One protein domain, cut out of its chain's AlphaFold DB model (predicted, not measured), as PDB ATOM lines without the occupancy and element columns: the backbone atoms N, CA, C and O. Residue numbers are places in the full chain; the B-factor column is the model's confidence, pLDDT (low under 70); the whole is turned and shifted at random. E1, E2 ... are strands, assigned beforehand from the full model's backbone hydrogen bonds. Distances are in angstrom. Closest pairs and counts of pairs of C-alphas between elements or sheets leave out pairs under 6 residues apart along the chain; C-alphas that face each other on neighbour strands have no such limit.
ATOM      1  N   GLY A 224     514.190 292.882 383.276       87.00
ATOM      2  CA  GLY A 224     514.346 291.499 383.724       87.00
ATOM      3  C   GLY A 224     514.238 290.533 382.548       87.00
ATOM      4  O   GLY A 224     514.117 290.966 381.403       87.00
ATOM      5  N   HIS A 225     514.232 289.239 382.840       91.25
ATOM      6  CA  HIS A 225     514.176 288.167 381.849       91.25
ATOM      7  C   HIS A 225     512.873 287.380 381.932       91.25
ATOM      8  O   HIS A 225     512.114 287.481 382.904       91.25
ATOM      9  N   SER A 226     512.616 286.588 380.894       92.88
ATOM     10  CA  SER A 226     511.525 285.624 380.875       92.88
ATOM     11  C   SER A 226     512.035 284.219 380.619       92.88
ATOM     12  O   SER A 226     512.872 283.993 379.758       92.88
ATOM     13  N   VAL A 227     511.468 283.257 381.338       94.19
ATOM     14  CA  VAL A 227     511.610 281.841 381.024       94.19
ATOM     15  C   VAL A 227     510.263 281.344 380.528       94.19
ATOM     16  O   VAL A 227     509.305 281.223 381.299       94.19
ATOM     17  N   ILE A 228     510.215 281.012 379.241       94.88
ATOM     18  CA  ILE A 228     509.089 280.338 378.602       94.88
ATOM     19  C   ILE A 228     509.626 279.080 377.930       94.88
ATOM     20  O   ILE A 228     510.439 279.153 377.012       94.88
ATOM     21  N   HIS A 229     509.188 277.909 378.387       94.25
ATOM     22  CA  HIS A 229     509.667 276.641 377.850       94.25
ATOM     23  C   HIS A 229     508.560 275.591 377.840       94.25
ATOM     24  O   HIS A 229     507.803 275.460 378.795       94.25
ATOM     25  N   HIS A 230     508.503 274.780 376.786       93.75
ATOM     26  CA  HIS A 230     507.417 273.819 376.580       93.75
ATOM     27  C   HIS A 230     507.305 272.733 377.666       93.75
ATOM     28  O   HIS A 230     506.226 272.190 377.887       93.75
ATOM     29  N   THR A 231     508.400 272.405 378.362       94.19
ATOM     30  CA  THR A 231     508.385 271.439 379.481       94.19
ATOM     31  C   THR A 231     507.840 272.022 380.782       94.19
ATOM     32  O   THR A 231     507.552 271.257 381.699       94.19
ATOM     33  N   LEU A 232     507.667 273.345 380.876       95.12
ATOM     34  CA  LEU A 232     506.949 273.975 381.987       95.12
ATOM     35  C   LEU A 232     505.428 273.791 381.863       95.12
ATOM     36  O   LEU A 232     504.696 274.065 382.809       95.12
ATOM     37  N   GLY A 233     504.940 273.285 380.725       94.62
ATOM     38  CA  GLY A 233     503.514 273.201 380.435       94.62
ATOM     39  C   GLY A 233     502.954 274.581 380.103       94.62
ATOM     40  O   GLY A 233     503.556 275.329 379.343       94.62
ATOM     41  N   ASP A 234     501.807 274.925 380.684       95.69
ATOM     42  CA  ASP A 234     501.114 276.189 380.407       95.69
ATOM     43  C   ASP A 234     501.530 277.321 381.353       95.69
ATOM     44  O   ASP A 234     500.728 278.204 381.650       95.69
ATOM     45  N   VAL A 235     502.766 277.311 381.859       96.81
ATOM     46  CA  VAL A 235     503.263 278.377 382.741       96.81
ATOM     47  C   VAL A 235     504.632 278.893 382.311       96.81
ATOM     48  O   VAL A 235     505.451 278.163 381.761       96.81
ATOM     49  N   GLY A 236     504.871 280.170 382.589       96.00
ATOM     50  CA  GLY A 236     506.145 280.856 382.408       96.00
ATOM     51  C   GLY A 236     506.526 281.646 383.649       96.00
ATOM     52  O   GLY A 236     505.709 281.816 384.560       96.00
ATOM     53  N   TYR A 237     507.761 282.135 383.688       95.75
ATOM     54  CA  TYR A 237     508.274 282.901 384.824       95.75
ATOM     55  C   TYR A 237     508.983 284.173 384.369       95.75
ATOM     56  O   TYR A 237     509.644 284.170 383.332       95.75
ATOM     57  N   LEU A 238     508.848 285.250 385.146       94.19
ATOM     58  CA  LEU A 238     509.428 286.567 384.867       94.19
ATOM     59  C   LEU A 238     510.151 287.124 386.094       94.19
ATOM     60  O   LEU A 238     509.699 286.920 387.226       94.19
ATOM     61  N   THR A 239     511.209 287.893 385.854       92.69
ATOM     62  CA  THR A 239     511.938 288.662 386.875       92.69
ATOM     63  C   THR A 239     511.773 290.171 386.717       92.69
ATOM     64  O   THR A 239     511.310 290.674 385.685       92.69
ATOM     65  N   ASP A 240     512.145 290.887 387.781       88.19
ATOM     66  CA  ASP A 240     512.168 292.344 387.852       88.19
ATOM     67  C   ASP A 240     513.387 292.825 388.661       88.19
ATOM     68  O   ASP A 240     513.568 292.472 389.830       88.19
ATOM     69  N   ASN A 241     514.208 293.676 388.052       88.19
ATOM     70  CA  ASN A 241     515.469 294.147 388.623       88.19
ATOM     71  C   ASN A 241     515.303 295.007 389.880       88.19
ATOM     72  O   ASN A 241     516.272 295.202 390.613       88.19
ATOM     73  N   GLY A 242     514.105 295.538 390.129       85.12
ATOM     74  CA  GLY A 242     513.796 296.366 391.291       85.12
ATOM     75  C   GLY A 242     513.035 295.635 392.393       85.12
ATOM     76  O   GLY A 242     512.652 296.279 393.373       85.12
ATOM     77  N   LYS A 243     512.746 294.333 392.235       85.31
ATOM     78  CA  LYS A 243     511.988 293.560 393.227       85.31
ATOM     79  C   LYS A 243     512.507 292.134 393.399       85.31
ATOM     80  O   LYS A 243     512.778 291.461 392.410       85.31
ATOM     81  N   PRO A 244     512.519 291.594 394.625       88.81
ATOM     82  CA  PRO A 244     512.913 290.208 394.876       88.81
ATOM     83  C   PRO A 244     511.771 289.214 394.594       88.81
ATOM     84  O   PRO A 244     511.540 288.286 395.368       88.81
ATOM     85  N   LEU A 245     511.012 289.443 393.518       91.06
ATOM     86  CA  LEU A 245     509.780 288.722 393.207       91.06
ATOM     87  C   LEU A 245     509.913 287.964 391.893       91.06
ATOM     88  O   LEU A 245     510.183 288.564 390.853       91.06
ATOM     89  N   LEU A 246     509.644 286.661 391.939       94.00
ATOM     90  CA  LEU A 246     509.472 285.836 390.752       94.00
ATOM     91  C   LEU A 246     507.981 285.783 390.395       94.00
ATOM     92  O   LEU A 246     507.148 285.370 391.209       94.00
ATOM     93  N   PHE A 247     507.625 286.208 389.186       94.44
ATOM     94  CA  PHE A 247     506.237 286.234 388.722       94.44
ATOM     95  C   PHE A 247     505.948 284.997 387.886       94.44
ATOM     96  O   PHE A 247     506.633 284.750 386.902       94.44
ATOM     97  N   LYS A 248     504.918 284.239 388.256       95.62
ATOM     98  CA  LYS A 248     504.425 283.096 387.492       95.62
ATOM     99  C   LYS A 248     503.277 283.542 386.595       95.62
ATOM    100  O   LYS A 248     502.275 284.071 387.084       95.62
ATOM    101  N   VAL A 249     503.416 283.285 385.304       94.12
ATOM    102  CA  VAL A 249     502.456 283.636 384.259       94.12
ATOM    103  C   VAL A 249     501.771 282.371 383.767       94.12
ATOM    104  O   VAL A 249     502.441 281.374 383.516       94.12
ATOM    105  N   ASP A 250     500.452 282.404 383.622       94.62
ATOM    106  CA  ASP A 250     499.702 281.376 382.902       94.62
ATOM    107  C   ASP A 250     499.745 281.688 381.403       94.62
ATOM    108  O   ASP A 250     499.334 282.760 380.954       94.62
ATOM    109  N   LEU A 251     500.277 280.755 380.619       93.94
ATOM    110  CA  LEU A 251     500.478 280.931 379.185       93.94
ATOM    111  C   LEU A 251     499.175 280.837 378.388       93.94
ATOM    112  O   LEU A 251     499.157 281.234 377.225       93.94
ATOM    113  N   THR A 252     498.097 280.319 378.975       93.44
ATOM    114  CA  THR A 252     496.779 280.213 378.347       93.44
ATOM    115  C   THR A 252     495.933 281.445 378.614       93.44
ATOM    116  O   THR A 252     495.434 282.032 377.656       93.44
ATOM    117  N   SER A 253     495.781 281.853 379.877       91.94
ATOM    118  CA  SER A 253     495.032 283.070 380.207       91.94
ATOM    119  C   SER A 253     495.824 284.345 379.933       91.94
ATOM    120  O   SER A 253     495.216 285.403 379.821       91.94
ATOM    121  N   LYS A 254     497.153 284.242 379.773       90.44
ATOM    122  CA  LYS A 254     498.068 285.377 379.596       90.44
ATOM    123  C   LYS A 254     498.016 286.331 380.792       90.44
ATOM    124  O   LYS A 254     498.010 287.544 380.628       90.44
ATOM    125  N   GLU A 255     497.984 285.785 382.003       88.56
ATOM    126  CA  GLU A 255     497.877 286.561 383.241       88.56
ATOM    127  C   GLU A 255     498.910 286.106 384.271       88.56
ATOM    128  O   GLU A 255     499.354 284.957 384.286       88.56
ATOM    129  N   ILE A 256     499.272 287.010 385.181       89.69
ATOM    130  CA  ILE A 256     500.084 286.659 386.347       89.69
ATOM    131  C   ILE A 256     499.182 285.950 387.348       89.69
ATOM    132  O   ILE A 256     498.282 286.551 387.927       89.69
ATOM    133  N   ILE A 257     499.454 284.670 387.581       92.81
ATOM    134  CA  ILE A 257     498.652 283.827 388.476       92.81
ATOM    135  C   ILE A 257     499.259 283.695 389.871       92.81
ATOM    136  O   ILE A 257     498.560 283.337 390.820       92.81
ATOM    137  N   LYS A 258     500.562 283.958 390.015       93.75
ATOM    138  CA  LYS A 258     501.251 283.895 391.306       93.75
ATOM    139  C   LYS A 258     502.482 284.794 391.319       93.75
ATOM    140  O   LYS A 258     503.150 284.981 390.307       93.75
ATOM    141  N   THR A 259     502.812 285.298 392.498       93.69
ATOM    142  CA  THR A 259     504.071 285.987 392.777       93.69
ATOM    143  C   THR A 259     504.753 285.282 393.939       93.69
ATOM    144  O   THR A 259     504.082 284.893 394.896       93.69
ATOM    145  N   VAL A 260     506.062 285.066 393.831       94.69
ATOM    146  CA  VAL A 260     506.847 284.320 394.816       94.69
ATOM    147  C   VAL A 260     507.994 285.186 395.319       94.69
ATOM    148  O   VAL A 260     508.823 285.631 394.529       94.69
ATOM    149  N   ASP A 261     508.037 285.405 396.632       92.75
ATOM    150  CA  ASP A 261     509.185 286.005 397.307       92.75
ATOM    151  C   ASP A 261     510.327 284.988 397.378       92.75
ATOM    152  O   ASP A 261     510.144 283.875 397.886       92.75
ATOM    153  N   LEU A 262     511.513 285.364 396.898       94.00
ATOM    154  CA  LEU A 262     512.695 284.512 397.006       94.00
ATOM    155  C   LEU A 262     513.475 284.830 398.288       94.00
ATOM    156  O   LEU A 262     513.694 285.992 398.634       94.00
ATOM    157  N   TYR A 263     513.899 283.775 398.987       93.31
ATOM    158  CA  TYR A 263     514.697 283.861 400.209       93.31
ATOM    159  C   TYR A 263     516.014 283.087 400.058       93.31
ATOM    160  O   TYR A 263     515.992 282.006 399.465       93.31
ATOM    161  N   PRO A 264     517.146 283.577 400.613       93.69
ATOM    162  CA  PRO A 264     517.333 284.822 401.386       93.69
ATOM    163  C   PRO A 264     516.971 286.094 400.610       93.69
ATOM    164  O   PRO A 264     516.972 286.061 399.392       93.69
ATOM    165  N   ALA A 265     516.631 287.195 401.285       91.19
ATOM    166  CA  ALA A 265     516.086 288.382 400.617       91.19
ATOM    167  C   ALA A 265     517.129 289.129 399.757       91.19
ATOM    168  O   ALA A 265     518.197 289.507 400.248       91.19
ATOM    169  N   ALA A 266     516.766 289.397 398.502       94.00
ATOM    170  CA  ALA A 266     517.489 290.264 397.569       94.00
ATOM    171  C   ALA A 266     516.790 291.628 397.407       94.00
ATOM    172  O   ALA A 266     515.698 291.854 397.928       94.00
ATOM    173  N   HIS A 267     517.416 292.547 396.673       92.31
ATOM    174  CA  HIS A 267     516.765 293.775 396.209       92.31
ATOM    175  C   HIS A 267     515.932 293.530 394.949       92.31
ATOM    176  O   HIS A 267     514.813 294.023 394.832       92.31
ATOM    177  N   GLY A 268     516.496 292.770 394.013       92.19
ATOM    178  CA  GLY A 268     515.961 292.562 392.675       92.19
ATOM    179  C   GLY A 268     516.325 291.192 392.132       92.19
ATOM    180  O   GLY A 268     517.214 290.532 392.675       92.19
ATOM    181  N   LEU A 269     515.675 290.790 391.048       93.19
ATOM    182  CA  LEU A 269     516.013 289.591 390.286       93.19
ATOM    183  C   LEU A 269     516.262 289.980 388.830       93.19
ATOM    184  O   LEU A 269     515.513 290.787 388.295       93.19
ATOM    185  N   ASN A 270     517.277 289.406 388.193       90.50
ATOM    186  CA  ASN A 270     517.687 289.812 386.846       90.50
ATOM    187  C   ASN A 270     517.697 288.634 385.872       90.50
ATOM    188  O   ASN A 270     516.629 288.195 385.447       90.50
ATOM    189  N   ASP A 271     518.878 288.121 385.537       90.31
ATOM    190  CA  ASP A 271     519.067 287.018 384.604       90.31
ATOM    191  C   ASP A 271     518.440 285.716 385.143       90.31
ATOM    192  O   ASP A 271     518.389 285.475 386.356       90.31
ATOM    193  N   MET A 272     517.944 284.871 384.236       93.06
ATOM    194  CA  MET A 272     517.334 283.584 384.573       93.06
ATOM    195  C   MET A 272     517.714 282.495 383.590       93.06
ATOM    196  O   MET A 272     517.634 282.713 382.389       93.06
ATOM    197  N   ALA A 273     517.983 281.299 384.110       93.00
ATOM    198  CA  ALA A 273     518.103 280.081 383.326       93.00
ATOM    199  C   ALA A 273     517.086 279.035 383.735       93.00
ATOM    200  O   ALA A 273     516.739 278.933 384.905       93.00
ATOM    201  N   TYR A 274     516.654 278.198 382.796       94.19
ATOM    202  CA  TYR A 274     515.789 277.065 383.094       94.19
ATOM    203  C   TYR A 274     516.413 275.754 382.652       94.19
ATOM    204  O   TYR A 274     516.873 275.617 381.520       94.19
ATOM    205  N   SER A 275     516.376 274.774 383.550       93.69
ATOM    206  CA  SER A 275     516.810 273.414 383.275       93.69
ATOM    207  C   SER A 275     515.589 272.509 383.093       93.69
ATOM    208  O   SER A 275     514.903 272.188 384.070       93.69
ATOM    209  N   PRO A 276     515.318 272.011 381.870       91.50
ATOM    210  CA  PRO A 276     514.245 271.043 381.650       91.50
ATOM    211  C   PRO A 276     514.533 269.679 382.295       91.50
ATOM    212  O   PRO A 276     513.617 268.873 382.435       91.50
ATOM    213  N   ARG A 277     515.786 269.406 382.696       89.75
ATOM    214  CA  ARG A 277     516.194 268.125 383.294       89.75
ATOM    215  C   ARG A 277     515.602 267.923 384.687       89.75
ATOM    216  O   ARG A 277     515.133 266.832 384.989       89.75
ATOM    217  N   ASN A 278     515.616 268.965 385.511       93.88
ATOM    218  CA  ASN A 278     515.086 268.938 386.877       93.88
ATOM    219  C   ASN A 278     513.863 269.841 387.068       93.88
ATOM    220  O   ASN A 278     513.198 269.766 388.096       93.88
ATOM    221  N   GLY A 279     513.536 270.664 386.072       95.38
ATOM    222  CA  GLY A 279     512.445 271.621 386.162       95.38
ATOM    223  C   GLY A 279     512.766 272.792 387.088       95.38
ATOM    224  O   GLY A 279     511.840 273.384 387.637       95.38
ATOM    225  N   HIS A 280     514.041 273.117 387.303       97.44
ATOM    226  CA  HIS A 280     514.440 274.236 388.152       97.44
ATOM    227  C   HIS A 280     514.766 275.482 387.324       97.44
ATOM    228  O   HIS A 280     515.207 275.391 386.176       97.44
ATOM    229  N   ILE A 281     514.550 276.649 387.928       97.19
ATOM    230  CA  ILE A 281     514.955 277.952 387.404       97.19
ATOM    231  C   ILE A 281     516.104 278.475 388.261       97.19
ATOM    232  O   ILE A 281     516.002 278.523 389.484       97.19
ATOM    233  N   TYR A 282     517.184 278.889 387.616       96.50
ATOM    234  CA  TYR A 282     518.336 279.516 388.240       96.50
ATOM    235  C   TYR A 282     518.218 281.025 388.062       96.50
ATOM    236  O   TYR A 282     518.249 281.505 386.934       96.50
ATOM    237  N   VAL A 283     518.034 281.771 389.149       96.44
ATOM    238  CA  VAL A 283     517.691 283.200 389.106       96.44
ATOM    239  C   VAL A 283     518.797 284.034 389.732       96.44
ATOM    240  O   VAL A 283     519.146 283.826 390.894       96.44
ATOM    241  N   ARG A 284     519.311 285.026 389.005       94.56
ATOM    242  CA  ARG A 284     520.306 285.962 389.527       94.56
ATOM    243  C   ARG A 284     519.706 286.886 390.583       94.56
ATOM    244  O   ARG A 284     518.815 287.680 390.279       94.56
ATOM    245  N   ALA A 285     520.254 286.846 391.796       95.38
ATOM    246  CA  ALA A 285     519.959 287.811 392.848       95.38
ATOM    247  C   ALA A 285     520.711 289.131 392.616       95.38
ATOM    248  O   ALA A 285     521.918 289.132 392.376       95.38
ATOM    249  N   LEU A 286     520.013 290.260 392.742       93.56
ATOM    250  CA  LEU A 286     520.601 291.596 392.769       93.56
ATOM    251  C   LEU A 286     520.578 292.166 394.185       93.56
ATOM    252  O   LEU A 286     519.550 292.125 394.864       93.56
ATOM    253  N   MET A 287     521.692 292.765 394.602       94.75
ATOM    254  CA  MET A 287     521.891 293.279 395.960       94.75
ATOM    255  C   MET A 287     522.034 294.800 395.980       94.75
ATOM    256  O   MET A 287     522.294 295.426 394.950       94.75
ATOM    257  N   CYS A 288     521.873 295.391 397.163       95.25
ATOM    258  CA  CYS A 288     522.248 296.777 397.433       95.25
ATOM    259  C   CYS A 288     523.540 296.824 398.246       95.25
ATOM    260  O   CYS A 288     523.777 295.952 399.077       95.25
ATOM    261  N   CYS A 289     524.337 297.866 398.042       94.81
ATOM    262  CA  CYS A 289     525.603 298.091 398.722       94.81
ATOM    263  C   CYS A 289     525.764 299.569 399.086       94.81
ATOM    264  O   CYS A 289     525.297 300.456 398.369       94.81
ATOM    265  N   THR A 290     526.408 299.839 400.220       96.25
ATOM    266  CA  THR A 290     526.764 301.202 400.643       96.25
ATOM    267  C   THR A 290     527.918 301.750 399.811       96.25
ATOM    268  O   THR A 290     528.769 300.986 399.347       96.25
ATOM    269  N   CYS A 291     527.975 303.069 399.614       93.38
ATOM    270  CA  CYS A 291     529.019 303.684 398.796       93.38
ATOM    271  C   CYS A 291     529.468 305.068 399.290       93.38
ATOM    272  O   CYS A 291     528.706 305.809 399.905       93.38
ATOM    273  N   GLY A 292     530.710 305.440 398.950       86.69
ATOM    274  CA  GLY A 292     531.219 306.812 399.099       86.69
ATOM    275  C   GLY A 292     532.026 307.107 400.369       86.69
ATOM    276  O   GLY A 292     532.490 308.235 400.534       86.69
ATOM    277  N   THR A 293     532.249 306.120 401.241       87.00
ATOM    278  CA  THR A 293     533.144 306.233 402.410       87.00
ATOM    279  C   THR A 293     534.159 305.088 402.464       87.00
ATOM    280  O   THR A 293     534.025 304.096 401.752       87.00
ATOM    281  N   ALA A 294     535.181 305.199 403.319       85.94
ATOM    282  CA  ALA A 294     536.162 304.124 403.514       85.94
ATOM    283  C   ALA A 294     535.539 302.873 404.170       85.94
ATOM    284  O   ALA A 294     535.997 301.750 403.969       85.94
ATOM    285  N   GLU A 295     534.478 303.073 404.949       87.56
ATOM    286  CA  GLU A 295     533.715 302.028 405.626       87.56
ATOM    287  C   GLU A 295     532.634 301.408 404.733       87.56
ATOM    288  O   GLU A 295     532.064 300.384 405.106       87.56
ATOM    289  N   SER A 296     532.367 302.006 403.568       91.44
ATOM    290  CA  SER A 296     531.369 301.521 402.618       91.44
ATOM    291  C   SER A 296     531.763 300.175 401.997       91.44
ATOM    292  O   SER A 296     532.918 299.732 402.052       91.44
ATOM    293  N   ASP A 297     530.775 299.519 401.397       91.44
ATOM    294  CA  ASP A 297     530.963 298.294 400.625       91.44
ATOM    295  C   ASP A 297     531.732 298.567 399.324       91.44
ATOM    296  O   ASP A 297     532.643 297.819 398.977       91.44
ATOM    297  N   VAL A 298     531.416 299.674 398.638       89.31
ATOM    298  CA  VAL A 298     532.129 300.125 397.432       89.31
ATOM    299  C   VAL A 298     532.644 301.560 397.570       89.31
ATOM    300  O   VAL A 298     532.075 302.403 398.264       89.31
ATOM    301  N   THR A 299     533.736 301.874 396.872       87.12
ATOM    302  CA  THR A 299     534.415 303.178 396.982       87.12
ATOM    303  C   THR A 299     533.655 304.325 396.311       87.12
ATOM    304  O   THR A 299     533.795 305.475 396.720       87.12
ATOM    305  N   SER A 300     532.837 304.042 395.295       87.06
ATOM    306  CA  SER A 300     532.097 305.045 394.526       87.06
ATOM    307  C   SER A 300     530.689 304.563 394.189       87.06
ATOM    308  O   SER A 300     530.493 303.401 393.851       87.06
ATOM    309  N   CYS A 301     529.723 305.482 394.208       86.25
ATOM    310  CA  CYS A 301     528.333 305.244 393.801       86.25
ATOM    311  C   CYS A 301     528.126 305.306 392.273       86.25
ATOM    312  O   CYS A 301     527.000 305.361 391.785       86.25
ATOM    313  N   GLY A 302     529.208 305.376 391.493       82.94
ATOM    314  CA  GLY A 302     529.134 305.531 390.044       82.94
ATOM    315  C   GLY A 302     528.606 306.902 389.598       82.94
ATOM    316  O   GLY A 302     528.534 307.861 390.366       82.94
ATOM    317  N   ARG A 303     528.266 307.010 388.307       78.00
ATOM    318  CA  ARG A 303     527.881 308.285 387.668       78.00
ATOM    319  C   ARG A 303     526.530 308.828 388.128       78.00
ATOM    320  O   ARG A 303     526.343 310.039 388.111       78.00
ATOM    321  N   SER A 304     525.608 307.949 388.509       78.50
ATOM    322  CA  SER A 304     524.252 308.332 388.918       78.50
ATOM    323  C   SER A 304     524.192 308.905 390.337       78.50
ATOM    324  O   SER A 304     523.163 309.454 390.721       78.50
ATOM    325  N   GLY A 305     525.290 308.821 391.097       86.06
ATOM    326  CA  GLY A 305     525.332 309.216 392.501       86.06
ATOM    327  C   GLY A 305     524.684 308.183 393.426       86.06
ATOM    328  O   GLY A 305     524.220 307.133 392.987       86.06
ATOM    329  N   ALA A 306     524.696 308.479 394.726       89.62
ATOM    330  CA  ALA A 306     524.065 307.633 395.733       89.62
ATOM    331  C   ALA A 306     522.538 307.778 395.704       89.62
ATOM    332  O   ALA A 306     522.012 308.886 395.567       89.62
ATOM    333  N   SER A 307     521.833 306.671 395.914       91.00
ATOM    334  CA  SER A 307     520.423 306.643 396.293       91.00
ATOM    335  C   SER A 307     520.273 306.155 397.737       91.00
ATOM    336  O   SER A 307     521.223 305.664 398.348       91.00
ATOM    337  N   LYS A 308     519.075 306.322 398.307       94.00
ATOM    338  CA  LYS A 308     518.747 305.746 399.614       94.00
ATOM    339  C   LYS A 308     518.424 304.269 399.449       94.00
ATOM    340  O   LYS A 308     517.494 303.926 398.721       94.00
ATOM    341  N   VAL A 309     519.201 303.416 400.111       94.19
ATOM    342  CA  VAL A 309     519.094 301.957 400.014       94.19
ATOM    343  C   VAL A 309     519.072 301.311 401.399       94.19
ATOM    344  O   VAL A 309     519.474 301.918 402.394       94.19
ATOM    345  N   SER A 310     518.627 300.056 401.444       94.31
ATOM    346  CA  SER A 310     518.599 299.226 402.654       94.31
ATOM    347  C   SER A 310     519.259 297.873 402.355       94.31
ATOM    348  O   SER A 310     518.569 296.949 401.919       94.31
ATOM    349  N   PRO A 311     520.593 297.755 402.490       94.25
ATOM    350  CA  PRO A 311     521.325 296.534 402.157       94.25
ATOM    351  C   PRO A 311     520.928 295.352 403.048       94.25
ATOM    352  O   PRO A 311     520.785 295.487 404.265       94.25
ATOM    353  N   THR A 312     520.783 294.168 402.451       93.75
ATOM    354  CA  THR A 312     520.508 292.910 403.171       93.75
ATOM    355  C   THR A 312     521.777 292.114 403.486       93.75
ATOM    356  O   THR A 312     521.751 291.223 404.333       93.75
ATOM    357  N   THR A 313     522.891 292.461 402.842       93.88
ATOM    358  CA  THR A 313     524.208 291.815 402.930       93.88
ATOM    359  C   THR A 313     525.320 292.872 402.982       93.88
ATOM    360  O   THR A 313     525.046 294.075 402.988       93.88
ATOM    361  N   GLY A 314     526.581 292.440 403.066       92.56
ATOM    362  CA  GLY A 314     527.737 293.332 403.172       92.56
ATOM    363  C   GLY A 314     527.893 293.996 404.540       92.56
ATOM    364  O   GLY A 314     527.234 293.640 405.521       92.56
ATOM    365  N   LYS A 315     528.777 294.994 404.616       92.56
ATOM    366  CA  LYS A 315     529.018 295.790 405.832       92.56
ATOM    367  C   LYS A 315     527.801 296.634 406.206       92.56
ATOM    368  O   LYS A 315     527.592 296.916 407.383       92.56
ATOM    369  N   GLY A 316     527.013 297.032 405.207       90.50
ATOM    370  CA  GLY A 316     525.782 297.797 405.380       90.50
ATOM    371  C   GLY A 316     524.548 296.971 405.752       90.50
ATOM    372  O   GLY A 316     523.463 297.547 405.839       90.50
ATOM    373  N   ALA A 317     524.674 295.653 405.945       94.69
ATOM    374  CA  ALA A 317     523.539 294.768 406.196       94.69
ATOM    375  C   ALA A 317     522.685 295.231 407.389       94.69
ATOM    376  O   ALA A 317     523.180 295.416 408.504       94.69
ATOM    377  N   GLY A 318     521.380 295.391 407.160       92.75
ATOM    378  CA  GLY A 318     520.413 295.800 408.184       92.75
ATOM    379  C   GLY A 318     520.346 297.308 408.444       92.75
ATOM    380  O   GLY A 318     519.509 297.741 409.238       92.75
ATOM    381  N   LEU A 319     521.177 298.114 407.775       94.06
ATOM    382  CA  LEU A 319     521.005 299.564 407.744       94.06
ATOM    383  C   LEU A 319     519.843 299.937 406.816       94.06
ATOM    384  O   LEU A 319     519.569 299.258 405.827       94.06
ATOM    385  N   THR A 320     519.171 301.042 407.125       94.81
ATOM    386  CA  THR A 320     518.052 301.575 406.338       94.81
ATOM    387  C   THR A 320     518.318 303.022 405.951       94.81
ATOM    388  O   THR A 320     518.875 303.771 406.754       94.81
ATOM    389  N   ASP A 321     517.883 303.424 404.756       94.06
ATOM    390  CA  ASP A 321     518.010 304.794 404.230       94.06
ATOM    391  C   ASP A 321     519.454 305.337 404.221       94.06
ATOM    392  O   ASP A 321     519.713 306.532 404.424       94.06
ATOM    393  N   VAL A 322     520.416 304.451 403.954       94.69
ATOM    394  CA  VAL A 322     521.833 304.803 403.799       94.69
ATOM    395  C   VAL A 322     522.165 305.125 402.349       94.69
ATOM    396  O   VAL A 322     521.476 304.678 401.433       94.69
ATOM    397  N   ASP A 323     523.209 305.926 402.144       95.56
ATOM    398  CA  ASP A 323     523.708 306.231 400.805       95.56
ATOM    399  C   ASP A 323     524.356 304.981 400.198       95.56
ATOM    400  O   ASP A 323     525.272 304.380 400.766       95.56
ATOM    401  N   GLY A 324     523.843 304.570 399.045       94.81
ATOM    402  CA  GLY A 324     524.273 303.356 398.376       94.81
ATOM    403  C   GLY A 324     523.796 303.278 396.936       94.81
ATOM    404  O   GLY A 324     523.282 304.241 396.367       94.81
ATOM    405  N   VAL A 325     523.989 302.108 396.345       93.50
ATOM    406  CA  VAL A 325     523.493 301.738 395.016       93.50
ATOM    407  C   VAL A 325     522.944 300.314 395.069       93.50
ATOM    408  O   VAL A 325     523.263 299.561 395.988       93.50
ATOM    409  N   CYS A 326     522.101 299.941 394.109       91.62
ATOM    410  CA  CYS A 326     521.577 298.581 393.982       91.62
ATOM    411  C   CYS A 326     521.769 298.048 392.563       91.62
ATOM    412  O   CYS A 326     521.951 298.816 391.615       91.62
ATOM    413  N   GLY A 327     521.703 296.728 392.416       88.75
ATOM    414  CA  GLY A 327     521.801 296.062 391.123       88.75
ATOM    415  C   GLY A 327     523.237 295.724 390.739       88.75
ATOM    416  O   GLY A 327     524.066 295.408 391.590       88.75
ATOM    417  N   ARG A 328     523.531 295.790 389.436       83.56
ATOM    418  CA  ARG A 328     524.798 295.309 388.855       83.56
ATOM    419  C   ARG A 328     526.050 295.993 389.418       83.56
ATOM    420  O   ARG A 328     527.114 295.392 389.410       83.56
ATOM    421  N   SER A 329     525.944 297.215 389.946       85.56
ATOM    422  CA  SER A 329     527.072 297.904 390.600       85.56
ATOM    423  C   SER A 329     527.555 297.227 391.887       85.56
ATOM    424  O   SER A 329     528.658 297.520 392.336       85.56
ATOM    425  N   CYS A 330     526.743 296.346 392.472       89.31
ATOM    426  CA  CYS A 330     527.074 295.584 393.674       89.31
ATOM    427  C   CYS A 330     527.417 294.115 393.373       89.31
ATOM    428  O   CYS A 330     527.750 293.373 394.294       89.31
ATOM    429  N   SER A 331     527.322 293.679 392.111       85.38
ATOM    430  CA  SER A 331     527.695 292.323 391.693       85.38
ATOM    431  C   SER A 331     529.199 292.099 391.862       85.38
ATOM    432  O   SER A 331     529.985 293.026 391.701       85.38
ATOM    433  N   GLY A 332     529.612 290.881 392.212       82.56
ATOM    434  CA  GLY A 332     531.020 290.518 392.401       82.56
ATOM    435  C   GLY A 332     531.703 291.131 393.632       82.56
ATOM    436  O   GLY A 332     532.882 290.871 393.860       82.56
ATOM    437  N   VAL A 333     530.998 291.934 394.437       87.25
ATOM    438  CA  VAL A 333     531.550 292.521 395.666       87.25
ATOM    439  C   VAL A 333     531.484 291.489 396.792       87.25
ATOM    440  O   VAL A 333     530.400 291.062 397.196       87.25
ATOM    441  N   GLU A 334     532.648 291.100 397.313       88.44
ATOM    442  CA  GLU A 334     532.771 290.122 398.400       88.44
ATOM    443  C   GLU A 334     531.936 290.526 399.627       88.44
ATOM    444  O   GLU A 334     531.928 291.680 400.058       88.44
ATOM    445  N   GLY A 335     531.182 289.570 400.178       90.69
ATOM    446  CA  GLY A 335     530.297 289.775 401.331       90.69
ATOM    447  C   GLY A 335     528.982 290.508 401.031       90.69
ATOM    448  O   GLY A 335     528.028 290.342 401.788       90.69
ATOM    449  N   VAL A 336     528.895 291.274 399.939       93.75
ATOM    450  CA  VAL A 336     527.646 291.881 399.444       93.75
ATOM    451  C   VAL A 336     526.916 290.902 398.531       93.75
ATOM    452  O   VAL A 336     525.757 290.568 398.764       93.75
ATOM    453  N   ASP A 337     527.581 290.408 397.494       92.00
ATOM    454  CA  ASP A 337     526.986 289.533 396.485       92.00
ATOM    455  C   ASP A 337     526.985 288.062 396.930       92.00
ATOM    456  O   ASP A 337     527.389 287.161 396.204       92.00
ATOM    457  N   SER A 338     526.576 287.812 398.173       93.81
ATOM    458  CA  SER A 338     526.722 286.512 398.831       93.81
ATOM    459  C   SER A 338     525.528 285.571 398.641       93.81
ATOM    460  O   SER A 338     525.561 284.445 399.129       93.81
ATOM    461  N   VAL A 339     524.445 286.024 397.997       94.94
ATOM    462  CA  VAL A 339     523.299 285.158 397.643       94.94
ATOM    463  C   VAL A 339     523.512 284.507 396.279       94.94
ATOM    464  O   VAL A 339     523.173 283.340 396.104       94.94
ATOM    465  N   GLY A 340     524.105 285.234 395.330       93.44
ATOM    466  CA  GLY A 340     524.447 284.704 394.016       93.44
ATOM    467  C   GLY A 340     523.234 284.365 393.155       93.44
ATOM    468  O   GLY A 340     522.536 285.265 392.682       93.44
ATOM    469  N   VAL A 341     523.027 283.072 392.917       95.31
ATOM    470  CA  VAL A 341     521.983 282.519 392.050       95.31
ATOM    471  C   VAL A 341     521.045 281.646 392.878       95.31
ATOM    472  O   VAL A 341     521.472 280.645 393.446       95.31
ATOM    473  N   TYR A 342     519.760 281.984 392.932       97.75
ATOM    474  CA  TYR A 342     518.749 281.088 393.496       97.75
ATOM    475  C   TYR A 342     518.539 279.893 392.581       97.75
ATOM    476  O   TYR A 342     518.429 280.070 391.375       97.75
ATOM    477  N   GLU A 343     518.381 278.705 393.145       97.69
ATOM    478  CA  GLU A 343     517.807 277.557 392.455       97.69
ATOM    479  C   GLU A 343     516.372 277.367 392.945       97.69
ATOM    480  O   GLU A 343     516.131 277.031 394.106       97.69
ATOM    481  N   PHE A 344     515.419 277.629 392.060       98.06
ATOM    482  CA  PHE A 344     513.989 277.589 392.319       98.06
ATOM    483  C   PHE A 344     513.364 276.361 391.660       98.06
ATOM    484  O   PHE A 344     513.367 276.241 390.436       98.06
ATOM    485  N   ASP A 345     512.786 275.463 392.451       98.06
ATOM    486  CA  ASP A 345     512.042 274.319 391.932       98.06
ATOM    487  C   ASP A 345     510.630 274.749 391.521       98.06
ATOM    488  O   ASP A 345     509.817 275.159 392.353       98.06
ATOM    489  N   THR A 346     510.310 274.621 390.232       97.31
ATOM    490  CA  THR A 346     509.006 275.034 389.687       97.31
ATOM    491  C   THR A 346     507.852 274.148 390.143       97.31
ATOM    492  O   THR A 346     506.701 274.584 390.102       97.31
ATOM    493  N   LYS A 347     508.129 272.924 390.609       96.25
ATOM    494  CA  LYS A 347     507.097 271.987 391.057       96.25
ATOM    495  C   LYS A 347     506.680 272.239 392.501       96.25
ATOM    496  O   LYS A 347     505.483 272.269 392.785       96.25
ATOM    497  N   SER A 348     507.643 272.387 393.412       96.50
ATOM    498  CA  SER A 348     507.358 272.791 394.798       96.50
ATOM    499  C   SER A 348     507.103 274.294 394.939       96.50
ATOM    500  O   SER A 348     506.552 274.722 395.952       96.50
ATOM    501  N   GLU A 349     507.472 275.076 393.923       96.50
ATOM    502  CA  GLU A 349     507.425 276.538 393.901       96.50
ATOM    503  C   GLU A 349     508.199 277.161 395.069       96.50
ATOM    504  O   GLU A 349     507.715 278.072 395.746       96.50
ATOM    505  N   SER A 350     509.405 276.644 395.315       97.00
ATOM    506  CA  SER A 350     510.265 277.065 396.419       97.00
ATOM    507  C   SER A 350     511.742 277.103 396.026       97.00
ATOM    508  O   SER A 350     512.178 276.408 395.110       97.00
ATOM    509  N   VAL A 351     512.518 277.938 396.721       97.88
ATOM    510  CA  VAL A 351     513.981 277.952 396.593       97.88
ATOM    511  C   VAL A 351     514.544 276.714 397.290       97.88
ATOM    512  O   VAL A 351     514.317 276.525 398.485       97.88
ATOM    513  N   VAL A 352     515.294 275.893 396.555       97.88
ATOM    514  CA  VAL A 352     515.931 274.670 397.073       97.88
ATOM    515  C   VAL A 352     517.410 274.872 397.407       97.88
ATOM    516  O   VAL A 352     517.944 274.158 398.254       97.88
ATOM    517  N   ALA A 353     518.064 275.858 396.787       97.50
ATOM    518  CA  ALA A 353     519.442 276.247 397.078       97.50
ATOM    519  C   ALA A 353     519.751 277.679 396.624       97.50
ATOM    520  O   ALA A 353     518.999 278.304 395.877       97.50
ATOM    521  N   THR A 354     520.903 278.173 397.070       96.75
ATOM    522  CA  THR A 354     521.576 279.353 396.525       96.75
ATOM    523  C   THR A 354     522.994 278.970 396.137       96.75
ATOM    524  O   THR A 354     523.671 278.275 396.899       96.75
ATOM    525  N   HIS A 355     523.456 279.456 394.993       94.62
ATOM    526  CA  HIS A 355     524.763 279.144 394.434       94.62
ATOM    527  C   HIS A 355     525.593 280.414 394.297       94.62
ATOM    528  O   HIS A 355     525.186 281.384 393.660       94.62
ATOM    529  N   VAL A 356     526.781 280.384 394.884       92.75
ATOM    530  CA  VAL A 356     527.852 281.369 394.679       92.75
ATOM    531  C   VAL A 356     529.007 280.687 393.956       92.75
ATOM    532  O   VAL A 356     528.985 279.469 393.797       92.75
ATOM    533  N   LEU A 357     530.007 281.434 393.512       88.81
ATOM    534  CA  LEU A 357     531.247 280.894 392.950       88.81
ATOM    535  C   LEU A 357     532.201 280.435 394.059       88.81
ATOM    536  O   LEU A 357     531.876 280.511 395.248       88.81
ATOM    537  N   ALA A 358     533.382 279.947 393.677       87.62
ATOM    538  CA  ALA A 358     534.411 279.499 394.615       87.62
ATOM    539  C   ALA A 358     534.859 280.615 395.573       87.62
ATOM    540  O   ALA A 358     535.111 280.361 396.749       87.62
ATOM    541  N   GLU A 359     534.865 281.858 395.097       84.12
ATOM    542  CA  GLU A 359     535.244 283.061 395.839       84.12
ATOM    543  C   GLU A 359     534.143 283.550 396.794       84.12
ATOM    544  O   GLU A 359     534.329 284.535 397.501       84.12
ATOM    545  N   GLY A 360     532.975 282.899 396.814       88.19
ATOM    546  CA  GLY A 360     531.843 283.313 397.646       88.19
ATOM    547  C   GLY A 360     531.075 284.527 397.112       88.19
ATOM    548  O   GLY A 360     530.249 285.091 397.831       88.19
ATOM    549  N   ILE A 361     531.328 284.917 395.861       88.00
ATOM    550  CA  ILE A 361     530.601 285.974 395.150       88.00
ATOM    551  C   ILE A 361     529.570 285.375 394.193       88.00
ATOM    552  O   ILE A 361     529.689 284.232 393.747       88.00
ATOM    553  N   GLY A 362     528.552 286.154 393.858       85.81
ATOM    554  CA  GLY A 362     527.528 285.754 392.915       85.81
ATOM    555  C   GLY A 362     528.051 285.618 391.491       85.81
ATOM    556  O   GLY A 362     528.847 286.429 391.021       85.81
ATOM    557  N   GLY A 363     527.578 284.584 390.797       84.38
ATOM    558  CA  GLY A 363     527.724 284.445 389.351       84.38
ATOM    559  C   GLY A 363     526.421 284.745 388.629       84.38
ATOM    560  O   GLY A 363     525.380 284.889 389.269       84.38
ATOM    561  N   GLU A 364     526.465 284.814 387.303       85.75
ATOM    562  CA  GLU A 364     525.251 284.702 386.500       85.75
ATOM    563  C   GLU A 364     524.891 283.215 386.344       85.75
ATOM    564  O   GLU A 364     525.789 282.365 386.377       85.75
ATOM    565  N   PRO A 365     523.608 282.856 386.140       85.81
ATOM    566  CA  PRO A 365     523.188 281.466 385.911       85.81
ATOM    567  C   PRO A 365     523.722 280.861 384.590       85.81
ATOM    568  O   PRO A 365     523.292 279.786 384.178       85.81
ATOM    569  N   TYR A 366     524.676 281.547 383.955       71.69
ATOM    570  CA  TYR A 366     525.245 281.311 382.636       71.69
ATOM    571  C   TYR A 366     526.765 281.594 382.581       71.69
ATOM    572  O   TYR A 366     527.296 281.895 381.523       71.69
ATOM    573  N   ALA A 367     527.464 281.449 383.715       48.41
ATOM    574  CA  ALA A 367     528.901 281.687 383.956       48.41
ATOM    575  C   ALA A 367     529.259 283.062 384.552       48.41
ATOM    576  O   ALA A 367     528.445 283.977 384.637       48.41
ATOM    577  N   SER A 368     530.482 283.160 385.084       40.41
ATOM    578  CA  SER A 368     530.943 284.292 385.885       40.41
ATOM    579  C   SER A 368     532.436 284.605 385.692       40.41
ATOM    580  O   SER A 368     533.130 284.012 384.873       40.41
ATOM    581  N   HIS A 369     532.908 285.594 386.446       51.34
ATOM    582  CA  HIS A 369     534.221 286.211 386.440       51.34
ATOM    583  C   HIS A 369     535.340 285.221 386.756       51.34
ATOM    584  O   HIS A 369     535.479 284.796 387.895       51.34
ATOM    585  N   ASP A 370     536.171 284.942 385.749       50.56
ATOM    586  CA  ASP A 370     537.405 284.124 385.751       50.56
ATOM    587  C   ASP A 370     537.220 282.618 385.876       50.56
ATOM    588  O   ASP A 370     538.142 281.858 385.574       50.56
ATOM    589  N   GLY A 371     536.022 282.182 386.234       63.66
ATOM    590  CA  GLY A 371     535.721 280.777 386.312       63.66
ATOM    591  C   GLY A 371     534.249 280.475 386.156       63.66
ATOM    592  O   GLY A 371     533.364 281.314 386.342       63.66
ATOM    593  N   MET A 372     533.991 279.229 385.801       83.31
ATOM    594  CA  MET A 372     532.651 278.689 385.715       83.31
ATOM    595  C   MET A 372     532.478 277.618 386.780       83.31
ATOM    596  O   MET A 372     533.257 276.671 386.866       83.31
ATOM    597  N   ARG A 373     531.393 277.744 387.537       87.88
ATOM    598  CA  ARG A 373     530.896 276.689 388.406       87.88
ATOM    599  C   ARG A 373     529.932 275.805 387.624       87.88
ATOM    600  O   ARG A 373     528.852 276.251 387.244       87.88
ATOM    601  N   VAL A 374     530.319 274.556 387.395       89.81
ATOM    602  CA  VAL A 374     529.467 273.548 386.760       89.81
ATOM    603  C   VAL A 374     528.671 272.829 387.833       89.81
ATOM    604  O   VAL A 374     529.238 272.239 388.756       89.81
ATOM    605  N   LEU A 375     527.351 272.860 387.688       92.00
ATOM    606  CA  LEU A 375     526.428 272.147 388.557       92.00
ATOM    607  C   LEU A 375     525.836 270.950 387.813       92.00
ATOM    608  O   LEU A 375     525.392 271.066 386.672       92.00
ATOM    609  N   GLU A 376     525.780 269.803 388.479       92.50
ATOM    610  CA  GLU A 376     524.931 268.697 388.066       92.50
ATOM    611  C   GLU A 376     523.526 268.958 388.596       92.50
ATOM    612  O   GLU A 376     523.327 269.143 389.801       92.50
ATOM    613  N   ALA A 377     522.563 268.981 387.673       92.75
ATOM    614  CA  ALA A 377     521.155 269.160 387.989       92.75
ATOM    615  C   ALA A 377     520.698 268.105 389.008       92.75
ATOM    616  O   ALA A 377     520.797 266.904 388.747       92.75
ATOM    617  N   GLY A 378     520.186 268.567 390.151       92.94
ATOM    618  CA  GLY A 378     519.569 267.702 391.157       92.94
ATOM    619  C   GLY A 378     518.266 267.072 390.653       92.94
ATOM    620  O   GLY A 378     517.747 267.447 389.608       92.94
ATOM    621  N   GLU A 379     517.704 266.123 391.398       94.75
ATOM    622  CA  GLU A 379     516.338 265.650 391.127       94.75
ATOM    623  C   GLU A 379     515.305 266.744 391.465       94.75
ATOM    624  O   GLU A 379     515.592 267.598 392.307       94.75
ATOM    625  N   PRO A 380     514.087 266.720 390.890       93.25
ATOM    626  CA  PRO A 380     513.043 267.684 391.233       93.25
ATOM    627  C   PRO A 380     512.819 267.802 392.749       93.25
ATOM    628  O   PRO A 380     512.509 266.812 393.422       93.25
ATOM    629  N   GLY A 381     512.960 269.019 393.277       94.75
ATOM    630  CA  GLY A 381     512.853 269.325 394.708       94.75
ATOM    631  C   GLY A 381     514.135 269.113 395.526       94.75
ATOM    632  O   GLY A 381     514.118 269.335 396.736       94.75
ATOM    633  N   LEU A 382     515.242 268.698 394.900       97.44
ATOM    634  CA  LEU A 382     516.567 268.587 395.515       97.44
ATOM    635  C   LEU A 382     517.554 269.559 394.859       97.44
ATOM    636  O   LEU A 382     517.546 269.706 393.642       97.44
ATOM    637  N   PRO A 383     518.445 270.195 395.631       97.19
ATOM    638  CA  PRO A 383     519.394 271.149 395.076       97.19
ATOM    639  C   PRO A 383     520.373 270.484 394.104       97.19
ATOM    640  O   PRO A 383     520.763 269.326 394.278       97.19
ATOM    641  N   SER A 384     520.802 271.249 393.107       96.75
ATOM    642  CA  SER A 384     521.899 270.883 392.221       96.75
ATOM    643  C   SER A 384     523.217 270.825 392.984       96.75
ATOM    644  O   SER A 384     523.412 271.513 393.989       96.75
ATOM    645  N   THR A 385     524.134 269.992 392.505       96.12
ATOM    646  CA  THR A 385     525.404 269.726 393.191       96.12
ATOM    647  C   THR A 385     526.590 270.195 392.371       96.12
ATOM    648  O   THR A 385     526.581 270.098 391.148       96.12
ATOM    649  N   LEU A 386     527.615 270.716 393.044       94.62
ATOM    650  CA  LEU A 386     528.857 271.135 392.403       94.62
ATOM    651  C   LEU A 386     529.572 269.936 391.770       94.62
ATOM    652  O   LEU A 386     529.857 268.959 392.459       94.62
ATOM    653  N   VAL A 387     529.905 270.055 390.485       93.75
ATOM    654  CA  VAL A 387     530.717 269.077 389.744       93.75
ATOM    655  C   VAL A 387     532.155 269.555 389.635       93.75
ATOM    656  O   VAL A 387     533.083 268.811 389.943       93.75
ATOM    657  N   ALA A 388     532.337 270.797 389.192       92.38
ATOM    658  CA  ALA A 388     533.646 271.381 388.960       92.38
ATOM    659  C   ALA A 388     533.586 272.904 389.062       92.38
ATOM    660  O   ALA A 388     532.595 273.520 388.671       92.38
ATOM    661  N   ASP A 389     534.680 273.491 389.532       91.38
ATOM    662  CA  ASP A 389     535.006 274.891 389.297       91.38
ATOM    663  C   ASP A 389     536.113 274.913 388.237       91.38
ATOM    664  O   ASP A 389     537.141 274.251 388.393       91.38
ATOM    665  N   ILE A 390     535.869 275.605 387.129       89.50
ATOM    666  CA  ILE A 390     536.763 275.649 385.970       89.50
ATOM    667  C   ILE A 390     537.357 277.041 385.881       89.50
ATOM    668  O   ILE A 390     536.620 278.001 385.678       89.50
ATOM    669  N   GLU A 391     538.676 277.139 385.989       89.62
ATOM    670  CA  GLU A 391     539.407 278.389 385.812       89.62
ATOM    671  C   GLU A 391     539.653 278.642 384.319       89.62
ATOM    672  O   GLU A 391     540.179 277.789 383.602       89.62
ATOM    673  N   LEU A 392     539.235 279.810 383.826       88.44
ATOM    674  CA  LEU A 392     539.400 280.194 382.420       88.44
ATOM    675  C   LEU A 392     540.701 280.977 382.181       88.44
ATOM    676  O   LEU A 392     541.092 281.185 381.028       88.44
TER     677      LEU A 392
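This is residues 224 to 392 of the 665 residues of the protein "ISIP1 isoform B" of Thalassiosira oceanica (UniProt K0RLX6). Two strongly twisted sheets, E1 to E3 and E4, E5, E9 and E10, stand partly face to face as a sandwich, and the end of E5 runs on into a small head of three short strands, E6, E8 and E7, wrapped in long loops. A hairpin of E11 and E12 lies apart from these sheets, at the end of the printed part. The printed part has 169 residues with no named helix and twelve named strands, E1 to E12 in chain order; under half of the residues, 71, are in named elements, and the class is all strand. The sheets run in the orders E1 E2 E3, E4 E5 E9 E10, E6 E8 E7 and E11 E12, each antiparallel. The whole is compact, with a radius of gyration of the C-alphas of 16.4 A and spans of 50 by 39 by 25 A.

Residues 226 to 227 make a short antiparallel pairing with residues 237 to 238 of E1, residues 235 to 240. E1, E2, residues 243 to 250, and E3, residues 255 to 261, form a meander, each strand the antiparallel neighbour of the one before; N 238 and O 247 are 2.9 A apart, N 248 and O 258 2.8 A. A short link leads to E4, residues 268 to 275, which bends by 59 degrees at residue 271 and forms a hairpin with E5, residues 280 to 286, where N 282 and O 273 are 2.7 A apart. The closest C-alphas of E1 and E4 are those of Asp 240 and Leu 269, 5.3 A; those of E2 and E4 are of Lys 243 and Gly 268, 4.1 A. E5 runs on into E6, residues 288 to 290, at 25 degrees. E8, residues 322 to 326, pairs in a staggered way: its residues 322 to 324 with E7, residues 307 to 309, N 307 and O 324 being 2.9 A apart, and its residues 324 to 326 with E6, N 289 and O 325 being 2.9 A apart. E9, residues 341 to 345, is the other neighbour of E5, with N 283 and O 342 2.8 A apart, and forms a hairpin with E10, residues 350 to 355, with N 343 and O 353 2.8 A apart. The two sheets of the sandwich face each other with 41 pairs of C-alphas within 10 A and strands at 32 degrees. The hairpin of E11, residues 371 to 376, and E12, residues 385 to 391, has N 374 and O 388 2.8 A apart; E10 and E11 are apart.

E1 begins at C-alpha 235, (503.263, 278.377, 382.741), and is 17.3 A long from first to last C-alpha; E2 is 20.1 A and E3 18.1 A. E4 is 21.3 A and E5 19.0 A, ending at C-alpha 286, (520.601, 291.596, 392.769). E6 is 7.1 A, E7 6.1 A and E8 11.6 A. E9 is 12.9 A, E10 14.8 A and E11 16.3 A. E12, 18.0 A, ends at C-alpha 391, (539.407, 278.389, 385.812).

The two C-alphas farthest apart are those of Thr 252 and Ala 294, 52.5 A. The printed part has no cut. The links E6 to E7, E7 to E8, E8 to E9 and E10 to E11 are long. The mean pLDDT of the printed part is 90.8, and residues 367 to 371 are under 70.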